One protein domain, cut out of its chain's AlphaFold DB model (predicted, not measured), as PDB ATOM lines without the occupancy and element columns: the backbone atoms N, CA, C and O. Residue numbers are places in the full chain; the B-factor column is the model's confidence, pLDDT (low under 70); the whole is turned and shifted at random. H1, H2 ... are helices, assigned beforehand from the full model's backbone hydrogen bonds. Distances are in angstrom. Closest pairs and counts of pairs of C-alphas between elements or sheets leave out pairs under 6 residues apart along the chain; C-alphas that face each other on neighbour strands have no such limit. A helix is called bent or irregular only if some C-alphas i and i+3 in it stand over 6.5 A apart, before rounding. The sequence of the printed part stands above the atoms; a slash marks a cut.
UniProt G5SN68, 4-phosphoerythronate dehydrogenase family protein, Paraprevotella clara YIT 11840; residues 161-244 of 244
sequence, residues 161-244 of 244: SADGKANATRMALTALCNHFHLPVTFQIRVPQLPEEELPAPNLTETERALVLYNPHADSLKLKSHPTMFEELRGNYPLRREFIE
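What this domain is: This is residues 161 to 244 of the 244 residues of the protein "4-phosphoerythronate dehydrogenase family protein" of Paraprevotella clara YIT 11840 (UniProt G5SN68). A flat, loose T is made of one long helical arm, H1 with an unnamed stretch running back beside it, and a crosswise limb where H2 and H3 follow one another and H4 folds back from H3 as a V. The tail, residues 235 to 244, runs back past the beginning of H1. The printed part has 84 residues with four named helices, H1 to H4 in chain order, and no named strand: all helix. The radius of gyration of the C-alphas is 16.8 A; the spans are 49 by 39 by 19 A.

Where its parts are: H1, residues 162 to 179, begins at C-alpha 162 (198.766, 239.563, 139.962) and measures 25.8 A. H2 is residues 205 to 212, 10.4 A. H3, residues 215 to 224, and H4, residues 226 to 234, measure 14.3 A each; H4 ends at C-alpha 234 (199.323, 229.784, 149.268). H4 is irregular: C-alphas 227 and 230 are 8.2 A apart.

How they stand to each other: H1 and H2 touch no helix. H3 and H4 touch, their closest C-alphas being Leu 222 and Phe 229, 6.8 A, at a steep tilt of 49 degrees, opposite ways. Every O i to N i+4 pair is within hydrogen-bond range in H1, H2 and H3; in H4, 3 of 5.

The domain as a whole: The C-alphas farthest apart, His 181 and Ser 224, are 50.3 A apart. The printed part has no cut. The link H1 to H2 is long, 25 residues. Residue 244 is under pLDDT 70.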
ATOM      1  N   SER A 161     202.887 236.921 139.958       95.69
ATOM      2  CA  SER A 161     202.359 238.291 139.880       95.69
ATOM      3  C   SER A 161     200.833 238.293 139.747       95.69
ATOM      4  O   SER A 161     200.227 237.366 139.196       95.69
ATOM      5  N   ALA A 162     200.187 239.358 140.220       94.75
ATOM      6  CA  ALA A 162     198.766 239.563 139.962       94.75
ATOM      7  C   ALA A 162     198.493 239.828 138.473       94.75
ATOM      8  O   ALA A 162     197.497 239.334 137.944       94.75
ATOM      9  N   ASP A 163     199.406 240.518 137.784       94.94
ATOM     10  CA  ASP A 163     199.355 240.744 136.337       94.94
ATOM     11  C   ASP A 163     199.416 239.415 135.562       94.94
ATOM     12  O   ASP A 163     198.578 239.162 134.692       94.94
ATOM     13  N   GLY A 164     200.325 238.511 135.947       93.75
ATOM     14  CA  GLY A 164     200.458 237.176 135.367       93.75
ATOM     15  C   GLY A 164     199.222 236.305 135.594       93.75
ATOM     16  O   GLY A 164     198.709 235.701 134.648       93.75
ATOM     17  N   LYS A 165     198.675 236.294 136.820       93.94
ATOM     18  CA  LYS A 165     197.414 235.595 137.135       93.94
ATOM     19  C   LYS A 165     196.247 236.136 136.299       93.94
ATOM     20  O   LYS A 165     195.523 235.358 135.680       93.94
ATOM     21  N   ALA A 166     196.102 237.458 136.216       94.69
ATOM     22  CA  ALA A 166     195.074 238.095 135.398       94.69
ATOM     23  C   ALA A 166     195.242 237.783 133.904       94.69
ATOM     24  O   ALA A 166     194.254 237.555 133.202       94.69
ATOM     25  N   ASN A 167     196.480 237.740 133.407       94.31
ATOM     26  CA  ASN A 167     196.761 237.383 132.025       94.31
ATOM     27  C   ASN A 167     196.412 235.925 131.714       94.31
ATOM     28  O   ASN A 167     195.779 235.665 130.693       94.31
ATOM     29  N   ALA A 168     196.725 234.990 132.612       93.62
ATOM     30  CA  ALA A 168     196.322 233.594 132.461       93.62
ATOM     31  C   ALA A 168     194.791 233.454 132.369       93.62
ATOM     32  O   ALA A 168     194.282 232.794 131.459       93.62
ATOM     33  N   THR A 169     194.046 234.139 133.244       95.44
ATOM     34  CA  THR A 169     192.576 234.176 133.176       95.44
ATOM     35  C   THR A 169     192.091 234.778 131.855       95.44
ATOM     36  O   THR A 169     191.195 234.220 131.224       95.44
ATOM     37  N   ARG A 170     192.707 235.873 131.390       96.06
ATOM     38  CA  ARG A 170     192.370 236.516 130.109       96.06
ATOM     39  C   ARG A 170     192.555 235.558 128.944       96.06
ATOM     40  O   ARG A 170     191.652 235.418 128.131       96.06
ATOM     41  N   MET A 171     193.696 234.875 128.881       95.81
ATOM     42  CA  MET A 171     194.002 233.910 127.827       95.81
ATOM     43  C   MET A 171     192.993 232.760 127.803       95.81
ATOM     44  O   MET A 171     192.490 232.420 126.733       95.81
ATOM     45  N   ALA A 172     192.660 232.200 128.969       97.00
ATOM     46  CA  ALA A 172     191.692 231.111 129.076       97.00
ATOM     47  C   ALA A 172     190.287 231.537 128.617       97.00
ATOM     48  O   ALA A 172     189.665 230.845 127.811       97.00
ATOM     49  N   LEU A 173     189.805 232.698 129.075       97.19
ATOM     50  CA  LEU A 173     188.496 233.219 128.676       97.19
ATOM     51  C   LEU A 173     188.455 233.588 127.190       97.19
ATOM     52  O   LEU A 173     187.489 233.254 126.511       97.19
ATOM     53  N   THR A 174     189.513 234.204 126.655       97.12
ATOM     54  CA  THR A 174     189.613 234.508 125.220       97.12
ATOM     55  C   THR A 174     189.583 233.229 124.387       97.12
ATOM     56  O   THR A 174     188.876 233.172 123.384       97.12
ATOM     57  N   ALA A 175     190.301 232.180 124.801       97.50
ATOM     58  CA  ALA A 175     190.285 230.893 124.107       97.50
ATOM     59  C   ALA A 175     188.886 230.258 124.105       97.50
ATOM     60  O   ALA A 175     188.447 229.754 123.072       97.50
ATOM     61  N   LEU A 176     188.163 230.337 125.228       97.75
ATOM     62  CA  LEU A 176     186.784 229.865 125.335       97.75
ATOM     63  C   LEU A 176     185.845 230.664 124.423       97.75
ATOM     64  O   LEU A 176     185.093 230.067 123.653       97.75
ATOM     65  N   CYS A 177     185.919 231.996 124.459       97.94
ATOM     66  CA  CYS A 177     185.139 232.858 123.573       97.94
ATOM     67  C   CYS A 177     185.395 232.518 122.101       97.94
ATOM     68  O   CYS A 177     184.445 232.336 121.347       97.94
ATOM     69  N   ASN A 178     186.659 232.347 121.711       97.62
ATOM     70  CA  ASN A 178     187.025 231.987 120.344       97.62
ATOM     71  C   ASN A 178     186.481 230.611 119.939       97.62
ATOM     72  O   ASN A 178     185.971 230.469 118.830       97.62
ATOM     73  N   HIS A 179     186.565 229.614 120.825       97.94
ATOM     74  CA  HIS A 179     186.084 228.258 120.553       97.94
ATOM     75  C   HIS A 179     184.568 228.207 120.320       97.94
ATOM     76  O   HIS A 179     184.108 227.502 119.429       97.94
ATOM     77  N   PHE A 180     183.801 228.975 121.095       98.12
ATOM     78  CA  PHE A 180     182.339 229.027 120.993       98.12
ATOM     79  C   PHE A 180     181.818 230.190 120.136       98.12
ATOM     80  O   PHE A 180     180.613 230.429 120.106       98.12
ATOM     81  N   HIS A 181     182.702 230.920 119.448       97.62
ATOM     82  CA  HIS A 181     182.368 232.101 118.644       97.62
ATOM     83  C   HIS A 181     181.577 233.184 119.410       97.62
ATOM     84  O   HIS A 181     180.705 233.851 118.854       97.62
ATOM     85  N   LEU A 182     181.885 233.368 120.696       97.81
ATOM     86  CA  LEU A 182     181.290 234.396 121.548       97.81
ATOM     87  C   LEU A 182     182.088 235.708 121.456       97.81
ATOM     88  O   LEU A 182     183.317 235.672 121.352       97.81
ATOM     89  N   PRO A 183     181.435 236.881 121.557       96.75
ATOM     90  CA  PRO A 183     182.143 238.154 121.619       96.75
ATOM     91  C   PRO A 183     182.961 238.274 122.916       96.75
ATOM     92  O   PRO A 183     182.478 237.973 124.010       96.75
ATOM     93  N   VAL A 184     184.193 238.773 122.803       95.25
ATOM     94  CA  VAL A 184     185.074 239.049 123.949       95.25
ATOM     95  C   VAL A 184     184.657 240.375 124.589       95.25
ATOM     96  O   VAL A 184     184.994 241.445 124.091       95.25
ATOM     97  N   THR A 185     183.891 240.308 125.678       95.00
ATOM     98  CA  THR A 185     183.301 241.490 126.351       95.00
ATOM     99  C   THR A 185     183.785 241.698 127.787       95.00
ATOM    100  O   THR A 185     183.384 242.655 128.446       95.00
ATOM    101  N   PHE A 186     184.646 240.819 128.297       93.19
ATOM    102  CA  PHE A 186     185.124 240.882 129.674       93.19
ATOM    103  C   PHE A 186     186.364 241.778 129.819       93.19
ATOM    104  O   PHE A 186     187.206 241.869 128.927       93.19
ATOM    105  N   GLN A 187     186.517 242.375 131.001       92.62
ATOM    106  CA  GLN A 187     187.730 243.073 131.421       92.62
ATOM    107  C   GLN A 187     188.185 242.500 132.764       92.62
ATOM    108  O   GLN A 187     187.428 242.494 133.731       92.62
ATOM    109  N   ILE A 188     189.431 242.034 132.832       92.75
ATOM    110  CA  ILE A 188     190.038 241.581 134.087       92.75
ATOM    111  C   ILE A 188     190.880 242.727 134.624       92.75
ATOM    112  O   ILE A 188     191.867 243.108 133.990       92.75
ATOM    113  N   ARG A 189     190.458 243.276 135.763       92.06
ATOM    114  CA  ARG A 189     191.166 244.341 136.475       92.06
ATOM    115  C   ARG A 189     192.118 243.729 137.490       92.06
ATOM    116  O   ARG A 189     191.728 242.838 138.241       92.06
ATOM    117  N   VAL A 190     193.350 244.217 137.500       93.25
ATOM    118  CA  VAL A 190     194.363 243.820 138.479       93.25
ATOM    119  C   VAL A 190     194.262 244.770 139.678       93.25
ATOM    120  O   VAL A 190     194.103 245.973 139.463       93.25
ATOM    121  N   PRO A 191     194.321 244.280 140.928       91.88
ATOM    122  CA  PRO A 191     194.370 245.151 142.098       91.88
ATOM    123  C   PRO A 191     195.572 246.104 142.038       91.88
ATOM    124  O   PRO A 191     196.678 245.694 141.676       91.88
ATOM    125  N   GLN A 192     195.360 247.371 142.393       91.56
ATOM    126  CA  GLN A 192     196.454 248.331 142.545       91.56
ATOM    127  C   GLN A 192     197.188 248.096 143.868       91.56
ATOM    128  O   GLN A 192     196.603 247.572 144.818       91.56
ATOM    129  N   LEU A 193     198.470 248.460 143.905       91.75
ATOM    130  CA  LEU A 193     199.223 248.482 145.157       91.75
ATOM    131  C   LEU A 193     198.738 249.643 146.042       91.75
ATOM    132  O   LEU A 193     198.296 250.662 145.498       91.75
ATOM    133  N   PRO A 194     198.823 249.509 147.377       91.31
ATOM    134  CA  PRO A 194     198.690 250.639 148.292       91.31
ATOM    135  C   PRO A 194     199.662 251.768 147.924       91.31
ATOM    136  O   PRO A 194     200.753 251.502 147.419       91.31
ATOM    137  N   GLU A 195     199.282 253.021 148.181       90.00
ATOM    138  CA  GLU A 195     200.086 254.196 147.807       90.00
ATOM    139  C   GLU A 195     201.473 254.171 148.469       90.00
ATOM    140  O   GLU A 195     202.463 254.575 147.863       90.00
ATOM    141  N   GLU A 196     201.565 253.603 149.673       89.62
ATOM    142  CA  GLU A 196     202.806 253.450 150.434       89.62
ATOM    143  C   GLU A 196     203.770 252.415 149.831       89.62
ATOM    144  O   GLU A 196     204.967 252.443 150.118       89.62
ATOM    145  N   GLU A 197     203.261 251.503 149.001       88.75
ATOM    146  CA  GLU A 197     204.040 250.470 148.309       88.75
ATOM    147  C   GLU A 197     204.431 250.892 146.883       88.75
ATOM    148  O   GLU A 197     205.164 250.175 146.194       88.75
ATOM    149  N   LEU A 198     203.969 252.060 146.420       90.44
ATOM    150  CA  LEU A 198     204.336 252.574 145.108       90.44
ATOM    151  C   LEU A 198     205.783 253.107 145.113       90.44
ATOM    152  O   LEU A 198     206.192 253.839 146.017       90.44
ATOM    153  N   PRO A 199     206.581 252.802 144.075       91.19
ATOM    154  CA  PRO A 199     207.887 253.400 143.895       91.19
ATOM    155  C   PRO A 199     207.762 254.903 143.662       91.19
ATOM    156  O   PRO A 199     206.921 255.362 142.886       91.19
ATOM    157  N   ALA A 200     208.668 255.662 144.274       90.38
ATOM    158  CA  ALA A 200     208.718 257.105 144.102       90.38
ATOM    159  C   ALA A 200     208.925 257.493 142.618       90.38
ATOM    160  O   ALA A 200     209.673 256.823 141.896       90.38
ATOM    161  N   PRO A 201     208.298 258.586 142.145       87.62
ATOM    162  CA  PRO A 201     208.277 258.950 140.723       87.62
ATOM    163  C   PRO A 201     209.648 259.351 140.160       87.62
ATOM    164  O   PRO A 201     209.834 259.362 138.947       87.62
ATOM    165  N   ASN A 202     210.611 259.683 141.020       92.44
ATOM    166  CA  ASN A 202     211.971 260.072 140.646       92.44
ATOM    167  C   ASN A 202     212.946 258.888 140.510       92.44
ATOM    168  O   ASN A 202     214.117 259.116 140.208       92.44
ATOM    169  N   LEU A 203     212.502 257.654 140.769       90.62
ATOM    170  CA  LEU A 203     213.333 256.459 140.634       90.62
ATOM    171  C   LEU A 203     213.531 256.074 139.165       90.62
ATOM    172  O   LEU A 203     212.614 256.166 138.347       90.62
ATOM    173  N   THR A 204     214.720 255.565 138.844       88.50
ATOM    174  CA  THR A 204     214.988 254.934 137.545       88.50
ATOM    175  C   THR A 204     214.132 253.677 137.361       88.50
ATOM    176  O   THR A 204     213.704 253.061 138.334       88.50
ATOM    177  N   GLU A 205     213.905 253.237 136.122       85.94
ATOM    178  CA  GLU A 205     213.123 252.021 135.832       85.94
ATOM    179  C   GLU A 205     213.643 250.785 136.590       85.94
ATOM    180  O   GLU A 205     212.880 250.058 137.222       85.94
ATOM    181  N   THR A 206     214.964 250.622 136.621       82.75
ATOM    182  CA  THR A 206     215.708 249.607 137.381       82.75
ATOM    183  C   THR A 206     215.409 249.655 138.886       82.75
ATOM    184  O   THR A 206     215.204 248.626 139.531       82.75
ATOM    185  N   GLU A 207     215.380 250.846 139.480       88.75
ATOM    186  CA  GLU A 207     215.058 251.014 140.901       88.75
ATOM    187  C   GLU A 207     213.580 250.756 141.174       88.75
ATOM    188  O   GLU A 207     213.258 250.059 142.136       88.75
ATOM    189  N   ARG A 208     212.690 251.239 140.299       91.12
ATOM    190  CA  ARG A 208     211.250 250.967 140.378       91.12
ATOM    191  C   ARG A 208     210.976 249.465 140.334       91.12
ATOM    192  O   ARG A 208     210.202 248.978 141.149       91.12
ATOM    193  N   ALA A 209     211.649 248.726 139.451       89.38
ATOM    194  CA  ALA A 209     211.519 247.275 139.354       89.38
ATOM    195  C   ALA A 209     211.919 246.560 140.656       89.38
ATOM    196  O   ALA A 209     211.237 245.629 141.072       89.38
ATOM    197  N   LEU A 210     212.983 247.012 141.334       89.94
ATOM    198  CA  LEU A 210     213.394 246.448 142.627       89.94
ATOM    199  C   LEU A 210     212.448 246.804 143.779       89.94
ATOM    200  O   LEU A 210     212.323 246.013 144.710       89.94
ATOM    201  N   VAL A 211     211.802 247.972 143.733       90.50
ATOM    202  CA  VAL A 211     210.753 248.328 144.701       90.50
ATOM    203  C   VAL A 211     209.514 247.461 144.484       90.50
ATOM    204  O   VAL A 211     208.986 246.909 145.442       90.50
ATOM    205  N   LEU A 212     209.097 247.282 143.227       92.69
ATOM    206  CA  LEU A 212     207.972 246.416 142.867       92.69
ATOM    207  C   LEU A 212     208.223 244.950 143.220       92.69
ATOM    208  O   LEU A 212     207.300 244.236 143.616       92.69
ATOM    209  N   TYR A 213     209.465 244.489 143.069       94.56
ATOM    210  CA  TYR A 213     209.845 243.145 143.463       94.56
ATOM    211  C   TYR A 213     211.334 243.012 143.792       94.56
ATOM    212  O   TYR A 213     212.203 243.071 142.918       94.56
ATOM    213  N   ASN A 214     211.614 242.704 145.060       94.94
ATOM    214  CA  ASN A 214     212.924 242.255 145.510       94.94
ATOM    215  C   ASN A 214     212.857 240.784 145.976       94.94
ATOM    216  O   ASN A 214     212.330 240.518 147.061       94.94
ATOM    217  N   PRO A 215     213.428 239.826 145.218       96.44
ATOM    218  CA  PRO A 215     213.362 238.400 145.550       96.44
ATOM    219  C   PRO A 215     214.077 238.020 146.856       96.44
ATOM    220  O   PRO A 215     213.837 236.935 147.386       96.44
ATOM    221  N   HIS A 216     214.927 238.890 147.418       96.50
ATOM    222  CA  HIS A 216     215.524 238.653 148.738       96.50
ATOM    223  C   HIS A 216     214.479 238.519 149.835       96.50
ATOM    224  O   HIS A 216     214.648 237.691 150.724       96.50
ATOM    225  N   ALA A 217     213.392 239.294 149.772       96.06
ATOM    226  CA  ALA A 217     212.350 239.242 150.792       96.06
ATOM    227  C   ALA A 217     211.732 237.838 150.878       96.06
ATOM    228  O   ALA A 217     211.597 237.282 151.967       96.06
ATOM    229  N   ASP A 218     211.422 237.233 149.732       98.12
ATOM    230  CA  ASP A 218     210.856 235.885 149.688       98.12
ATOM    231  C   ASP A 218     211.909 234.810 149.950       98.12
ATOM    232  O   ASP A 218     211.607 233.800 150.589       98.12
ATOM    233  N   SER A 219     213.166 235.057 149.566       98.38
ATOM    234  CA  SER A 219     214.248 234.141 149.910       98.38
ATOM    235  C   SER A 219     214.527 234.079 151.406       98.38
ATOM    236  O   SER A 219     214.705 232.988 151.944       98.38
ATOM    237  N   LEU A 220     214.509 235.218 152.097       98.19
ATOM    238  CA  LEU A 220     214.667 235.279 153.548       98.19
ATOM    239  C   LEU A 220     213.510 234.578 154.269       98.19
ATOM    240  O   LEU A 220     213.747 233.849 155.233       98.19
ATOM    241  N   LYS A 221     212.268 234.735 153.791       98.06
ATOM    242  CA  LYS A 221     211.110 234.001 154.332       98.06
ATOM    243  C   LYS A 221     211.285 232.490 154.186       98.06
ATOM    244  O   LYS A 221     211.106 231.771 155.164       98.06
ATOM    245  N   LEU A 222     211.687 232.008 153.007       98.44
ATOM    246  CA  LEU A 222     211.892 230.574 152.796       98.44
ATOM    247  C   LEU A 222     213.077 230.033 153.607       98.44
ATOM    248  O   LEU A 222     212.948 228.991 154.239       98.44
ATOM    249  N   LYS A 223     214.210 230.745 153.649       98.38
ATOM    250  CA  LYS A 223     215.386 230.363 154.454       98.38
ATOM    251  C   LYS A 223     215.079 230.310 155.953       98.38
ATOM    252  O   LYS A 223     215.586 229.436 156.645       98.38
ATOM    253  N   SER A 224     214.245 231.222 156.456       97.94
ATOM    254  CA  SER A 224     213.838 231.235 157.871       97.94
ATOM    255  C   SER A 224     212.793 230.170 158.211       97.94
ATOM    256  O   SER A 224     212.777 229.685 159.339       97.94
ATOM    257  N   HIS A 225     211.953 229.781 157.248       97.12
ATOM    258  CA  HIS A 225     210.867 228.823 157.450       97.12
ATOM    259  C   HIS A 225     210.787 227.794 156.304       97.12
ATOM    260  O   HIS A 225     209.783 227.732 155.590       97.12
ATOM    261  N   PRO A 226     211.817 226.945 156.112       95.31
ATOM    262  CA  PRO A 226     211.910 226.062 154.945       95.31
ATOM    263  C   PRO A 226     210.789 225.018 154.870       95.31
ATOM    264  O   PRO A 226     210.440 224.558 153.787       95.31
ATOM    265  N   THR A 227     210.188 224.660 156.006       96.06
ATOM    266  CA  THR A 227     209.056 223.721 156.078       96.06
ATOM    267  C   THR A 227     207.719 224.352 155.684       96.06
ATOM    268  O   THR A 227     206.757 223.627 155.457       96.06
ATOM    269  N   MET A 228     207.637 225.685 155.586       96.88
ATOM    270  CA  MET A 228     206.419 226.424 155.217       96.88
ATOM    271  C   MET A 228     206.303 226.644 153.698       96.88
ATOM    272  O   MET A 228     205.597 227.546 153.261       96.88
ATOM    273  N   PHE A 229     206.982 225.832 152.877       97.75
ATOM    274  CA  PHE A 229     207.061 225.997 151.421       97.75
ATOM    275  C   PHE A 229     205.692 226.233 150.759       97.75
ATOM    276  O   PHE A 229     205.506 227.235 150.072       97.75
ATOM    277  N   GLU A 230     204.711 225.356 150.998       97.12
ATOM    278  CA  GLU A 230     203.366 225.509 150.416       97.12
ATOM    279  C   GLU A 230     202.573 226.663 151.035       97.12
ATOM    280  O   GLU A 230     201.800 227.318 150.342       97.12
ATOM    281  N   GLU A 231     202.772 226.960 152.319       97.50
ATOM    282  CA  GLU A 231     202.084 228.076 152.973       97.50
ATOM    283  C   GLU A 231     202.555 229.423 152.415       97.50
ATOM    284  O   GLU A 231     201.736 230.287 152.104       97.50
ATOM    285  N   LEU A 232     203.865 229.581 152.201       97.19
ATOM    286  CA  LEU A 232     204.451 230.773 151.586       97.19
ATOM    287  C   LEU A 232     203.936 230.999 150.155       97.19
ATOM    288  O   LEU A 232     203.817 232.143 149.717       97.19
ATOM    289  N   ARG A 233     203.593 229.923 149.436       95.44
ATOM    290  CA  ARG A 233     202.959 229.986 148.108       95.44
ATOM    291  C   ARG A 233     201.479 230.312 148.192       95.44
ATOM    292  O   ARG A 233     200.993 231.163 147.446       95.44
ATOM    293  N   GLY A 234     200.761 229.626 149.078       94.19
ATOM    294  CA  GLY A 234     199.323 229.784 149.268       94.19
ATOM    295  C   GLY A 234     198.950 231.187 149.742       94.19
ATOM    296  O   GLY A 234     197.973 231.754 149.258       94.19
ATOM    297  N   ASN A 235     199.782 231.772 150.605       94.38
ATOM    298  CA  ASN A 235     199.609 233.107 151.177       94.38
ATOM    299  C   ASN A 235     200.515 234.160 150.511       94.38
ATOM    300  O   ASN A 235     200.871 235.160 151.136       94.38
ATOM    301  N   TYR A 236     200.926 233.936 149.256       95.56
ATOM    302  CA  TYR A 236     201.840 234.844 148.565       95.56
ATOM    303  C   TYR A 236     201.213 236.244 148.404       95.56
ATOM    304  O   TYR A 236     200.078 236.344 147.919       95.56
ATOM    305  N   PRO A 237     201.920 237.323 148.798       93.00
ATOM    306  CA  PRO A 237     201.369 238.673 148.797       93.00
ATOM    307  C   PRO A 237     201.073 239.182 147.383       93.00
ATOM    308  O   PRO A 237     201.522 238.630 146.374       93.00
ATOM    309  N   LEU A 238     200.317 240.279 147.312       93.12
ATOM    310  CA  LEU A 238     200.099 240.992 146.061       93.12
ATOM    311  C   LEU A 238     201.442 241.510 145.528       93.12
ATOM    312  O   LEU A 238     202.072 242.362 146.139       93.12
ATOM    313  N   ARG A 239     201.857 241.007 144.363       94.62
ATOM    314  CA  ARG A 239     203.018 241.499 143.611       94.62
ATOM    315  C   ARG A 239     202.563 242.006 142.251       94.62
ATOM    316  O   ARG A 239     201.864 241.279 141.537       94.62
ATOM    317  N   ARG A 240     203.003 243.206 141.873       94.62
ATOM    318  CA  ARG A 240     202.789 243.778 140.536       94.62
ATOM    319  C   ARG A 240     204.054 243.718 139.687       94.62
ATOM    320  O   ARG A 240     205.158 243.734 140.220       94.62
ATOM    321  N   GLU A 241     203.884 243.629 138.373       91.25
ATOM    322  CA  GLU A 241     204.991 243.707 137.402       91.25
ATOM    323  C   GLU A 241     205.277 245.147 136.964       91.25
ATOM    324  O   GLU A 241     206.424 245.512 136.725       91.25
ATOM    325  N   PHE A 242     204.231 245.966 136.878       85.56
ATOM    326  CA  PHE A 242     204.280 247.369 136.484       85.56
ATOM    327  C   PHE A 242     203.127 248.135 137.145       85.56
ATOM    328  O   PHE A 242     202.179 247.540 137.664       85.56
ATOM    329  N   ILE A 243     203.220 249.463 137.130       79.38
ATOM    330  CA  ILE A 243     202.182 250.382 137.611       79.38
ATOM    331  C   ILE A 243     201.693 251.195 136.416       79.38
ATOM    332  O   ILE A 243     202.509 251.577 135.575       79.38
ATOM    333  N   GLU A 244     200.378 251.397 136.351       64.25
ATOM    334  CA  GLU A 244     199.693 252.200 135.327       64.25
ATOM    335  C   GLU A 244     199.856 253.707 135.554       64.25
ATOM    336  O   GLU A 244     199.905 254.131 136.732       64.25
TER     337      GLU A 244